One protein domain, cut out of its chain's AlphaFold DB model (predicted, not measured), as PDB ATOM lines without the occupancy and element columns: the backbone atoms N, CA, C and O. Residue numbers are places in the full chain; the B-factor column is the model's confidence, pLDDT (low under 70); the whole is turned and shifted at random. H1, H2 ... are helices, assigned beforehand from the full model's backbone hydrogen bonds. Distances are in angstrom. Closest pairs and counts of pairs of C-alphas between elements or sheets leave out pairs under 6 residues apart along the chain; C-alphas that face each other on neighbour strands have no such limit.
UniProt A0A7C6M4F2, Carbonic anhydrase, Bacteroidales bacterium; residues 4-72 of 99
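This is residues 4 to 72 of the 99 residues of the protein "Carbonic anhydrase" of Bacteroidales bacterium (UniProt A0A7C6M4F2). Four helices make an open, splayed figure: H2 folds back on the earlier part of the long H3 as a helical hairpin, and from the open end of that hairpin H1 leads off one way while the rest of H3 runs out another way to the short H4, set at a corner at its far end. Residues 7 to 12, of which 10 to 12 belong to H1, stick out free of the rest. The printed part has 69 residues with four named helices, in the order H1, H2, H3, H4, and no named strand; the class is all helix. The whole is loose, with a radius of gyration of the C-alphas of 15.7 A, and flat, spanning 45 by 34 by 15 A.

Start with H1, residues 10 to 17, which touches no helix. It and H2, residues 20 to 31, meet only through their link. Look next at H2 and H3, residues 40 to 58: they touch, with 12 pairs of C-alphas within 8 A, and the closest C-alphas are those of Val 22 and Asn 48, 5.9 A apart. This hairpin runs opposite ways at a steep tilt of 44 degrees. At the other end of H3, residues 56 to 57 alone touch H4, residues 60 to 67. H3 and H4 only just touch, and only at the corner by their link, with 3 pairs of C-alphas within 8 A; the closest are those of Met 57 and Arg 63, 5.1 A apart. Their lines are about perpendicular, at 81 degrees. H1 is apart from H3 and from H4, and H2 is apart from H4. In H1, H2 and H3 every O i to N i+4 pair is within hydrogen-bond range; in H4, 3 of 4 are.

Find C-alpha 10 at (178.580, 309.367, 215.514); from there H1 runs to Gln 17. H2 goes from Glu 20 to Ala 31, 16.5 A from first to last C-alpha. Then find C-alpha 40 at (186.367, 327.030, 230.647), where H3, the longest helix, begins its 26.7 A to Lys 58. H4 goes from Pro 60 to C-alpha 67 at (195.198, 300.663, 248.985).

The two C-alphas farthest apart are those of Glu 4 and Glu 68, at 47.9 A. The printed part has no cut. The links from H1 to H2 and from H3 to H4 are tight, the link from H2 to H3 is short with 8 residues, and no link is long. In this predicted model the mean pLDDT of the printed part is 95.0, and no printed residue is under 70.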
ATOM      1  N   GLU A   4     175.054 319.687 214.313       72.56
ATOM      2  CA  GLU A   4     175.542 319.683 212.935       72.56
ATOM      3  C   GLU A   4     176.994 319.198 212.791       72.56
ATOM      4  O   GLU A   4     177.266 318.371 211.922       72.56
ATOM      5  N   GLU A   5     177.915 319.649 213.649       77.00
ATOM      6  CA  GLU A   5     179.359 319.377 213.509       77.00
ATOM      7  C   GLU A   5     179.712 317.904 213.760       77.00
ATOM      8  O   GLU A   5     180.682 317.379 213.217       77.00
ATOM      9  N   LEU A   6     178.908 317.210 214.570       85.31
ATOM     10  CA  LEU A   6     179.139 315.813 214.941       85.31
ATOM     11  C   LEU A   6     178.326 314.823 214.097       85.31
ATOM     12  O   LEU A   6     178.439 313.616 214.322       85.31
ATOM     13  N   LYS A   7     177.537 315.292 213.115       87.06
ATOM     14  CA  LYS A   7     176.715 314.425 212.244       87.06
ATOM     15  C   LYS A   7     177.540 313.340 211.549       87.06
ATOM     16  O   LYS A   7     177.085 312.206 211.438       87.06
ATOM     17  N   HIS A   8     178.765 313.667 211.139       91.75
ATOM     18  CA  HIS A   8     179.674 312.736 210.462       91.75
ATOM     19  C   HIS A   8     180.560 311.920 211.418       91.75
ATOM     20  O   HIS A   8     181.316 311.064 210.966       91.75
ATOM     21  N   LEU A   9     180.469 312.149 212.735       92.50
ATOM     22  CA  LEU A   9     181.300 311.502 213.760       92.50
ATOM     23  C   LEU A   9     180.438 310.870 214.876       92.50
ATOM     24  O   LEU A   9     180.577 311.229 216.053       92.50
ATOM     25  N   PRO A  10     179.547 309.910 214.555       91.25
ATOM     26  CA  PRO A  10     178.580 309.367 215.514       91.25
ATOM     27  C   PRO A  10     179.243 308.675 216.713       91.25
ATOM     28  O   PRO A  10     178.801 308.841 217.850       91.25
ATOM     29  N   HIS A  11     180.344 307.951 216.496       94.06
ATOM     30  CA  HIS A  11     181.082 307.302 217.583       94.06
ATOM     31  C   HIS A  11     181.799 308.310 218.484       94.06
ATOM     32  O   HIS A  11     181.800 308.142 219.701       94.06
ATOM     33  N   THR A  12     182.328 309.397 217.917       92.44
ATOM     34  CA  THR A  12     182.914 310.492 218.700       92.44
ATOM     35  C   THR A  12     181.851 311.182 219.547       92.44
ATOM     36  O   THR A  12     182.102 311.457 220.717       92.44
ATOM     37  N   LYS A  13     180.638 311.395 219.010       90.88
ATOM     38  CA  LYS A  13     179.506 311.933 219.785       90.88
ATOM     39  C   LYS A  13     179.221 311.064 221.012       90.88
ATOM     40  O   LYS A  13     179.125 311.602 222.109       90.88
ATOM     41  N   ILE A  14     179.138 309.742 220.840       92.06
ATOM     42  CA  ILE A  14     178.919 308.795 221.947       92.06
ATOM     43  C   ILE A  14     180.080 308.842 222.946       92.06
ATOM     44  O   ILE A  14     179.857 308.921 224.149       92.06
ATOM     45  N   TRP A  15     181.325 308.841 222.469       93.44
ATOM     46  CA  TRP A  15     182.499 308.907 223.338       93.44
ATOM     47  C   TRP A  15     182.528 310.184 224.190       93.44
ATOM     48  O   TRP A  15     182.770 310.125 225.394       93.44
ATOM     49  N   LEU A  16     182.201 311.337 223.598       92.38
ATOM     50  CA  LEU A  16     182.151 312.620 224.305       92.38
ATOM     51  C   LEU A  16     181.068 312.666 225.393       92.38
ATOM     52  O   LEU A  16     181.232 313.400 226.367       92.38
ATOM     53  N   GLN A  17     180.005 311.857 225.298       91.88
ATOM     54  CA  GLN A  17     178.991 311.764 226.361       91.88
ATOM     55  C   GLN A  17     179.570 311.242 227.682       91.88
ATOM     56  O   GLN A  17     179.037 311.548 228.748       91.88
ATOM     57  N   LEU A  18     180.693 310.514 227.657       91.25
ATOM     58  CA  LEU A  18     181.373 310.072 228.879       91.25
ATOM     59  C   LEU A  18     181.890 311.245 229.730       91.25
ATOM     60  O   LEU A  18     182.077 311.090 230.938       91.25
ATOM     61  N   ALA A  19     182.089 312.418 229.121       93.44
ATOM     62  CA  ALA A  19     182.502 313.643 229.798       93.44
ATOM     63  C   ALA A  19     181.319 314.491 230.311       93.44
ATOM     64  O   ALA A  19     181.535 315.549 230.900       93.44
ATOM     65  N   GLU A  20     180.070 314.038 230.156       94.00
ATOM     66  CA  GLU A  20     178.879 314.763 230.623       94.00
ATOM     67  C   GLU A  20     178.937 315.169 232.115       94.00
ATOM     68  O   GLU A  20     178.570 316.303 232.438       94.00
ATOM     69  N   PRO A  21     179.451 314.338 233.052       95.44
ATOM     70  CA  PRO A  21     179.624 314.769 234.439       95.44
ATOM     71  C   PRO A  21     180.563 315.975 234.581       95.44
ATOM     72  O   PRO A  21     180.315 316.850 235.407       95.44
ATOM     73  N   VAL A  22     181.620 316.037 233.766       97.00
ATOM     74  CA  VAL A  22     182.603 317.129 233.770       97.00
ATOM     75  C   VAL A  22     181.956 318.410 233.269       97.00
ATOM     76  O   VAL A  22     182.084 319.447 233.914       97.00
ATOM     77  N   LYS A  23     181.197 318.326 232.171       95.75
ATOM     78  CA  LYS A  23     180.456 319.461 231.614       95.75
ATOM     79  C   LYS A  23     179.561 320.118 232.670       95.75
ATOM     80  O   LYS A  23     179.668 321.321 232.884       95.75
ATOM     81  N   LYS A  24     178.772 319.321 233.400       96.44
ATOM     82  CA  LYS A  24     177.911 319.815 234.489       96.44
ATOM     83  C   LYS A  24     178.703 320.517 235.592       96.44
ATOM     84  O   LYS A  24     178.291 321.574 236.060       96.44
ATOM     85  N   ILE A  25     179.849 319.954 235.992       95.75
ATOM     86  CA  ILE A  25     180.735 320.571 236.990       95.75
ATOM     87  C   ILE A  25     181.211 321.943 236.503       95.75
ATOM     88  O   ILE A  25     181.160 322.908 237.262       95.75
ATOM     89  N   VAL A  26     181.668 322.044 235.253       96.81
ATOM     90  CA  VAL A  26     182.191 323.296 234.690       96.81
ATOM     91  C   VAL A  26     181.087 324.349 234.559       96.81
ATOM     92  O   VAL A  26     181.273 325.482 235.003       96.81
ATOM     93  N   GLU A  27     179.916 323.975 234.044       96.38
ATOM     94  CA  GLU A  27     178.755 324.869 233.930       96.38
ATOM     95  C   GLU A  27     178.311 325.410 235.296       96.38
ATOM     96  O   GLU A  27     178.065 326.608 235.440       96.38
ATOM     97  N   GLU A  28     178.295 324.568 236.334       97.50
ATOM     98  CA  GLU A  28     177.987 324.998 237.701       97.50
ATOM     99  C   GLU A  28     179.020 326.009 238.235       97.50
ATOM    100  O   GLU A  28     178.665 326.962 238.934       97.50
ATOM    101  N   LYS A  29     180.310 325.828 237.920       96.75
ATOM    102  CA  LYS A  29     181.371 326.761 238.338       96.75
ATOM    103  C   LYS A  29     181.256 328.108 237.636       96.75
ATOM    104  O   LYS A  29     181.412 329.124 238.314       96.75
ATOM    105  N   ILE A  30     180.934 328.109 236.343       96.94
ATOM    106  CA  ILE A  30     180.673 329.329 235.567       96.94
ATOM    107  C   ILE A  30     179.445 330.050 236.129       96.94
ATOM    108  O   ILE A  30     179.519 331.236 236.442       96.94
ATOM    109  N   ALA A  31     178.337 329.335 236.356       97.00
ATOM    110  CA  ALA A  31     177.117 329.910 236.929       97.00
ATOM    111  C   ALA A  31     177.362 330.541 238.312       97.00
ATOM    112  O   ALA A  31     176.798 331.582 238.644       97.00
ATOM    113  N   LYS A  32     178.257 329.942 239.108       97.44
ATOM    114  CA  LYS A  32     178.694 330.465 240.414       97.44
ATOM    115  C   LYS A  32     179.799 331.524 240.325       97.44
ATOM    116  O   LYS A  32     180.315 331.908 241.372       97.44
ATOM    117  N   LYS A  33     180.179 331.969 239.120       96.12
ATOM    118  CA  LYS A  33     181.256 332.941 238.861       96.12
ATOM    119  C   LYS A  33     182.589 332.560 239.520       96.12
ATOM    120  O   LYS A  33     183.334 333.419 239.977       96.12
ATOM    121  N   LYS A  34     182.863 331.255 239.632       96.50
ATOM    122  CA  LYS A  34     184.123 330.732 240.188       96.50
ATOM    123  C   LYS A  34     185.222 330.597 239.144       96.50
ATOM    124  O   LYS A  34     186.376 330.494 239.535       96.50
ATOM    125  N   ILE A  35     184.828 330.525 237.877       96.75
ATOM    126  CA  ILE A  35     185.696 330.551 236.703       96.75
ATOM    127  C   ILE A  35     185.006 331.388 235.622       96.75
ATOM    128  O   ILE A  35     183.773 331.507 235.637       96.75
ATOM    129  N   THR A  36     185.777 331.938 234.694       96.38
ATOM    130  CA  THR A  36     185.269 332.688 233.542       96.38
ATOM    131  C   THR A  36     184.995 331.778 232.337       96.38
ATOM    132  O   THR A  36     185.167 330.556 232.395       96.38
ATOM    133  N   LEU A  37     184.507 332.357 231.232       94.81
ATOM    134  CA  LEU A  37     184.313 331.614 229.983       94.81
ATOM    135  C   LEU A  37     185.645 331.296 229.298       94.81
ATOM    136  O   LEU A  37     185.759 330.248 228.664       94.81
ATOM    137  N   GLU A  38     186.635 332.167 229.458       95.12
ATOM    138  CA  GLU A  38     187.995 332.011 228.942       95.12
ATOM    139  C   GLU A  38     188.702 330.834 229.632       95.12
ATOM    140  O   GLU A  38     189.311 329.999 228.972       95.12
ATOM    141  N   GLU A  39     188.511 330.680 230.947       95.12
ATOM    142  CA  GLU A  39     189.073 329.577 231.743       95.12
ATOM    143  C   GLU A  39     188.362 328.227 231.513       95.12
ATOM    144  O   GLU A  39     188.801 327.184 232.004       95.12
ATOM    145  N   ARG A  40     187.235 328.212 230.784       96.56
ATOM    146  CA  ARG A  40     186.367 327.030 230.647       96.56
ATOM    147  C   ARG A  40     187.100 325.820 230.075       96.56
ATOM    148  O   ARG A  40     186.871 324.709 230.555       96.56
ATOM    149  N   SER A  41     187.904 326.012 229.031       95.38
ATOM    150  CA  SER A  41     188.566 324.910 228.318       95.38
ATOM    151  C   SER A  41     189.592 324.223 229.216       95.38
ATOM    152  O   SER A  41     189.430 323.043 229.533       95.38
ATOM    153  N   GLU A  42     190.533 324.996 229.762       95.69
ATOM    154  CA  GLU A  42     191.547 324.507 230.701       95.69
ATOM    155  C   GLU A  42     190.903 323.843 231.931       95.69
ATOM    156  O   GLU A  42     191.306 322.760 232.375       95.69
ATOM    157  N   TYR A  43     189.849 324.452 232.483       96.75
ATOM    158  CA  TYR A  43     189.143 323.878 233.623       96.75
ATOM    159  C   TYR A  43     188.456 322.553 233.266       96.75
ATOM    160  O   TYR A  43     188.465 321.617 234.070       96.75
ATOM    161  N   THR A  44     187.888 322.439 232.062       97.50
ATOM    162  CA  THR A  44     187.272 321.200 231.560       97.50
ATOM    163  C   THR A  44     188.304 320.085 231.450       97.50
ATOM    164  O   THR A  44     188.056 318.975 231.923       97.50
ATOM    165  N   GLU A  45     189.476 320.377 230.891       97.06
ATOM    166  CA  GLU A  45     190.579 319.423 230.745       97.06
ATOM    167  C   GLU A  45     191.044 318.906 232.112       97.06
ATOM    168  O   GLU A  45     191.046 317.696 232.369       97.06
ATOM    169  N   LYS A  46     191.325 319.826 233.044       97.31
ATOM    170  CA  LYS A  46     191.719 319.505 234.423       97.31
ATOM    171  C   LYS A  46     190.650 318.693 235.156       97.31
ATOM    172  O   LYS A  46     190.969 317.708 235.825       97.31
ATOM    173  N   MET A  47     189.376 319.070 235.048       97.56
ATOM    174  CA  MET A  47     188.290 318.339 235.708       97.56
ATOM    175  C   MET A  47     188.042 316.969 235.086       97.56
ATOM    176  O   MET A  47     187.714 316.034 235.818       97.56
ATOM    177  N   ASN A  48     188.263 316.807 233.781       97.81
ATOM    178  CA  ASN A  48     188.196 315.496 233.149       97.81
ATOM    179  C   ASN A  48     189.255 314.551 233.726       97.81
ATOM    180  O   ASN A  48     188.915 313.428 234.092       97.81
ATOM    181  N   VAL A  49     190.496 315.010 233.929       97.75
ATOM    182  CA  VAL A  49     191.540 314.214 234.606       97.75
ATOM    183  C   VAL A  49     191.078 313.769 235.999       97.75
ATOM    184  O   VAL A  49     191.164 312.586 236.337       97.75
ATOM    185  N   VAL A  50     190.533 314.687 236.804       97.00
ATOM    186  CA  VAL A  50     190.037 314.373 238.158       97.00
ATOM    187  C   VAL A  50     188.893 313.355 238.124       97.00
ATOM    188  O   VAL A  50     188.859 312.429 238.941       97.00
ATOM    189  N   GLU A  51     187.969 313.493 237.176       96.44
ATOM    190  CA  GLU A  51     186.843 312.575 237.017       96.44
ATOM    191  C   GLU A  51     187.306 311.178 236.583       96.44
ATOM    192  O   GLU A  51     186.877 310.178 237.165       96.44
ATOM    193  N   GLN A  52     188.256 311.079 235.649       96.31
ATOM    194  CA  GLN A  52     188.796 309.784 235.235       96.31
ATOM    195  C   GLN A  52     189.579 309.097 236.363       96.31
ATOM    196  O   GLN A  52     189.444 307.886 236.554       96.31
ATOM    197  N   LEU A  53     190.303 309.845 237.205       96.19
ATOM    198  CA  LEU A  53     190.885 309.285 238.431       96.19
ATOM    199  C   LEU A  53     189.808 308.685 239.347       96.19
ATOM    200  O   LEU A  53     189.991 307.598 239.901       96.19
ATOM    201  N   ARG A  54     188.666 309.367 239.503       94.81
ATOM    202  CA  ARG A  54     187.528 308.850 240.278       94.81
ATOM    203  C   ARG A  54     186.967 307.573 239.654       94.81
ATOM    204  O   ARG A  54     186.684 306.627 240.392       94.81
ATOM    205  N   HIS A  55     186.838 307.520 238.330       96.00
ATOM    206  CA  HIS A  55     186.405 306.329 237.599       96.00
ATOM    207  C   HIS A  55     187.338 305.137 237.815       96.00
ATOM    208  O   HIS A  55     186.856 304.060 238.171       96.00
ATOM    209  N   LEU A  56     188.655 305.328 237.719       96.94
ATOM    210  CA  LEU A  56     189.635 304.269 237.980       96.94
ATOM    211  C   LEU A  56     189.460 303.661 239.381       96.94
ATOM    212  O   LEU A  56     189.504 302.444 239.552       96.94
ATOM    213  N   MET A  57     189.159 304.482 240.388       96.50
ATOM    214  CA  MET A  57     188.936 304.006 241.759       96.50
ATOM    215  C   MET A  57     187.615 303.237 241.959       96.50
ATOM    216  O   MET A  57     187.455 302.565 242.988       96.50
ATOM    217  N   LYS A  58     186.670 303.285 241.008       96.81
ATOM    218  CA  LYS A  58     185.441 302.469 241.055       96.81
ATOM    219  C   LYS A  58     185.747 300.990 240.806       96.81
ATOM    220  O   LYS A  58     185.134 300.136 241.450       96.81
ATOM    221  N   TYR A  59     186.757 300.685 239.991       97.94
ATOM    222  CA  TYR A  59     187.179 299.316 239.703       97.94
ATOM    223  C   TYR A  59     187.812 298.644 240.937       97.94
ATOM    224  O   TYR A  59     188.848 299.107 241.432       97.94
ATOM    225  N   PRO A  60     187.241 297.534 241.453       97.69
ATOM    226  CA  PRO A  60     187.725 296.897 242.680       97.69
ATOM    227  C   PRO A  60     189.197 296.470 242.619       97.69
ATOM    228  O   PRO A  60     189.921 296.628 243.602       97.69
ATOM    229  N   TYR A  61     189.660 295.983 241.464       97.19
ATOM    230  CA  TYR A  61     191.028 295.492 241.277       97.19
ATOM    231  C   TYR A  61     192.081 296.611 241.268       97.19
ATOM    232  O   TYR A  61     193.206 296.373 241.714       97.19
ATOM    233  N   ILE A  62     191.714 297.819 240.816       97.88
ATOM    234  CA  ILE A  62     192.547 299.028 240.907       97.88
ATOM    235  C   ILE A  62     192.547 299.512 242.354       97.88
ATOM    236  O   ILE A  62     193.598 299.602 242.988       97.88
ATOM    237  N   ARG A  63     191.356 299.740 242.922       97.62
ATOM    238  CA  ARG A  63     191.191 300.251 244.290       97.62
ATOM    239  C   ARG A  63     191.878 299.378 245.340       97.62
ATOM    240  O   ARG A  63     192.353 299.907 246.343       97.62
ATOM    241  N   LYS A  64     191.896 298.055 245.154       98.12
ATOM    242  CA  LYS A  64     192.617 297.119 246.027       98.12
ATOM    243  C   LYS A  64     194.128 297.368 245.969       98.12
ATOM    244  O   LYS A  64     194.722 297.646 247.002       98.12
ATOM    245  N   ARG A  65     194.727 297.370 244.773       98.31
ATOM    246  CA  ARG A  65     196.180 297.555 244.596       98.31
ATOM    247  C   ARG A  65     196.673 298.928 245.043       98.31
ATOM    248  O   ARG A  65     197.739 299.010 245.638       98.31
ATOM    249  N   VAL A  66     195.880 299.978 244.820       97.19
ATOM    250  CA  VAL A  66     196.192 301.328 245.317       97.19
ATOM    251  C   VAL A  66     196.215 301.361 246.845       97.19
ATOM    252  O   VAL A  66     197.138 301.916 247.429       97.19
ATOM    253  N   ARG A  67     195.233 300.736 247.512       96.12
ATOM    254  CA  ARG A  67     195.198 300.663 248.985       96.12
ATOM    255  C   ARG A  67     196.330 299.823 249.572       96.12
ATOM    256  O   ARG A  67     196.809 300.142 250.648       96.12
ATOM    257  N   GLU A  68     196.754 298.785 248.861       97.94
ATOM    258  CA  GLU A  68     197.900 297.949 249.238       97.94
ATOM    259  C   GLU A  68     199.261 298.607 248.939       97.94
ATOM    260  O   GLU A  68     200.290 297.996 249.206       97.94
ATOM    261  N   GLY A  69     199.295 299.805 248.341       97.19
ATOM    262  CA  GLY A  69     200.544 300.463 247.932       97.19
ATOM    263  C   GLY A  69     201.254 299.793 246.747       97.19
ATOM    264  O   GLY A  69     202.384 300.143 246.432       97.19
ATOM    265  N   LYS A  70     200.599 298.844 246.067       98.06
ATOM    266  CA  LYS A  70     201.151 298.092 244.924       98.06
ATOM    267  C   LYS A  70     200.904 298.763 243.572       98.06
ATOM    268  O   LYS A  70     201.397 298.288 242.555       98.06
ATOM    269  N   LEU A  71     200.077 299.805 243.537       97.81
ATOM    270  CA  LEU A  71     199.779 300.574 242.333       97.81
ATOM    271  C   LEU A  71     199.654 302.051 242.690       97.81
ATOM    272  O   LEU A  71     198.833 302.419 243.527       97.81
ATOM    273  N   ASN A  72     200.405 302.891 241.987       95.19
ATOM    274  CA  ASN A  72     200.255 304.337 242.051       95.19
ATOM    275  C   ASN A  72     199.451 304.809 240.838       95.19
ATOM    276  O   ASN A  72     199.754 304.443 239.707       95.19
TER     277      ASN A  72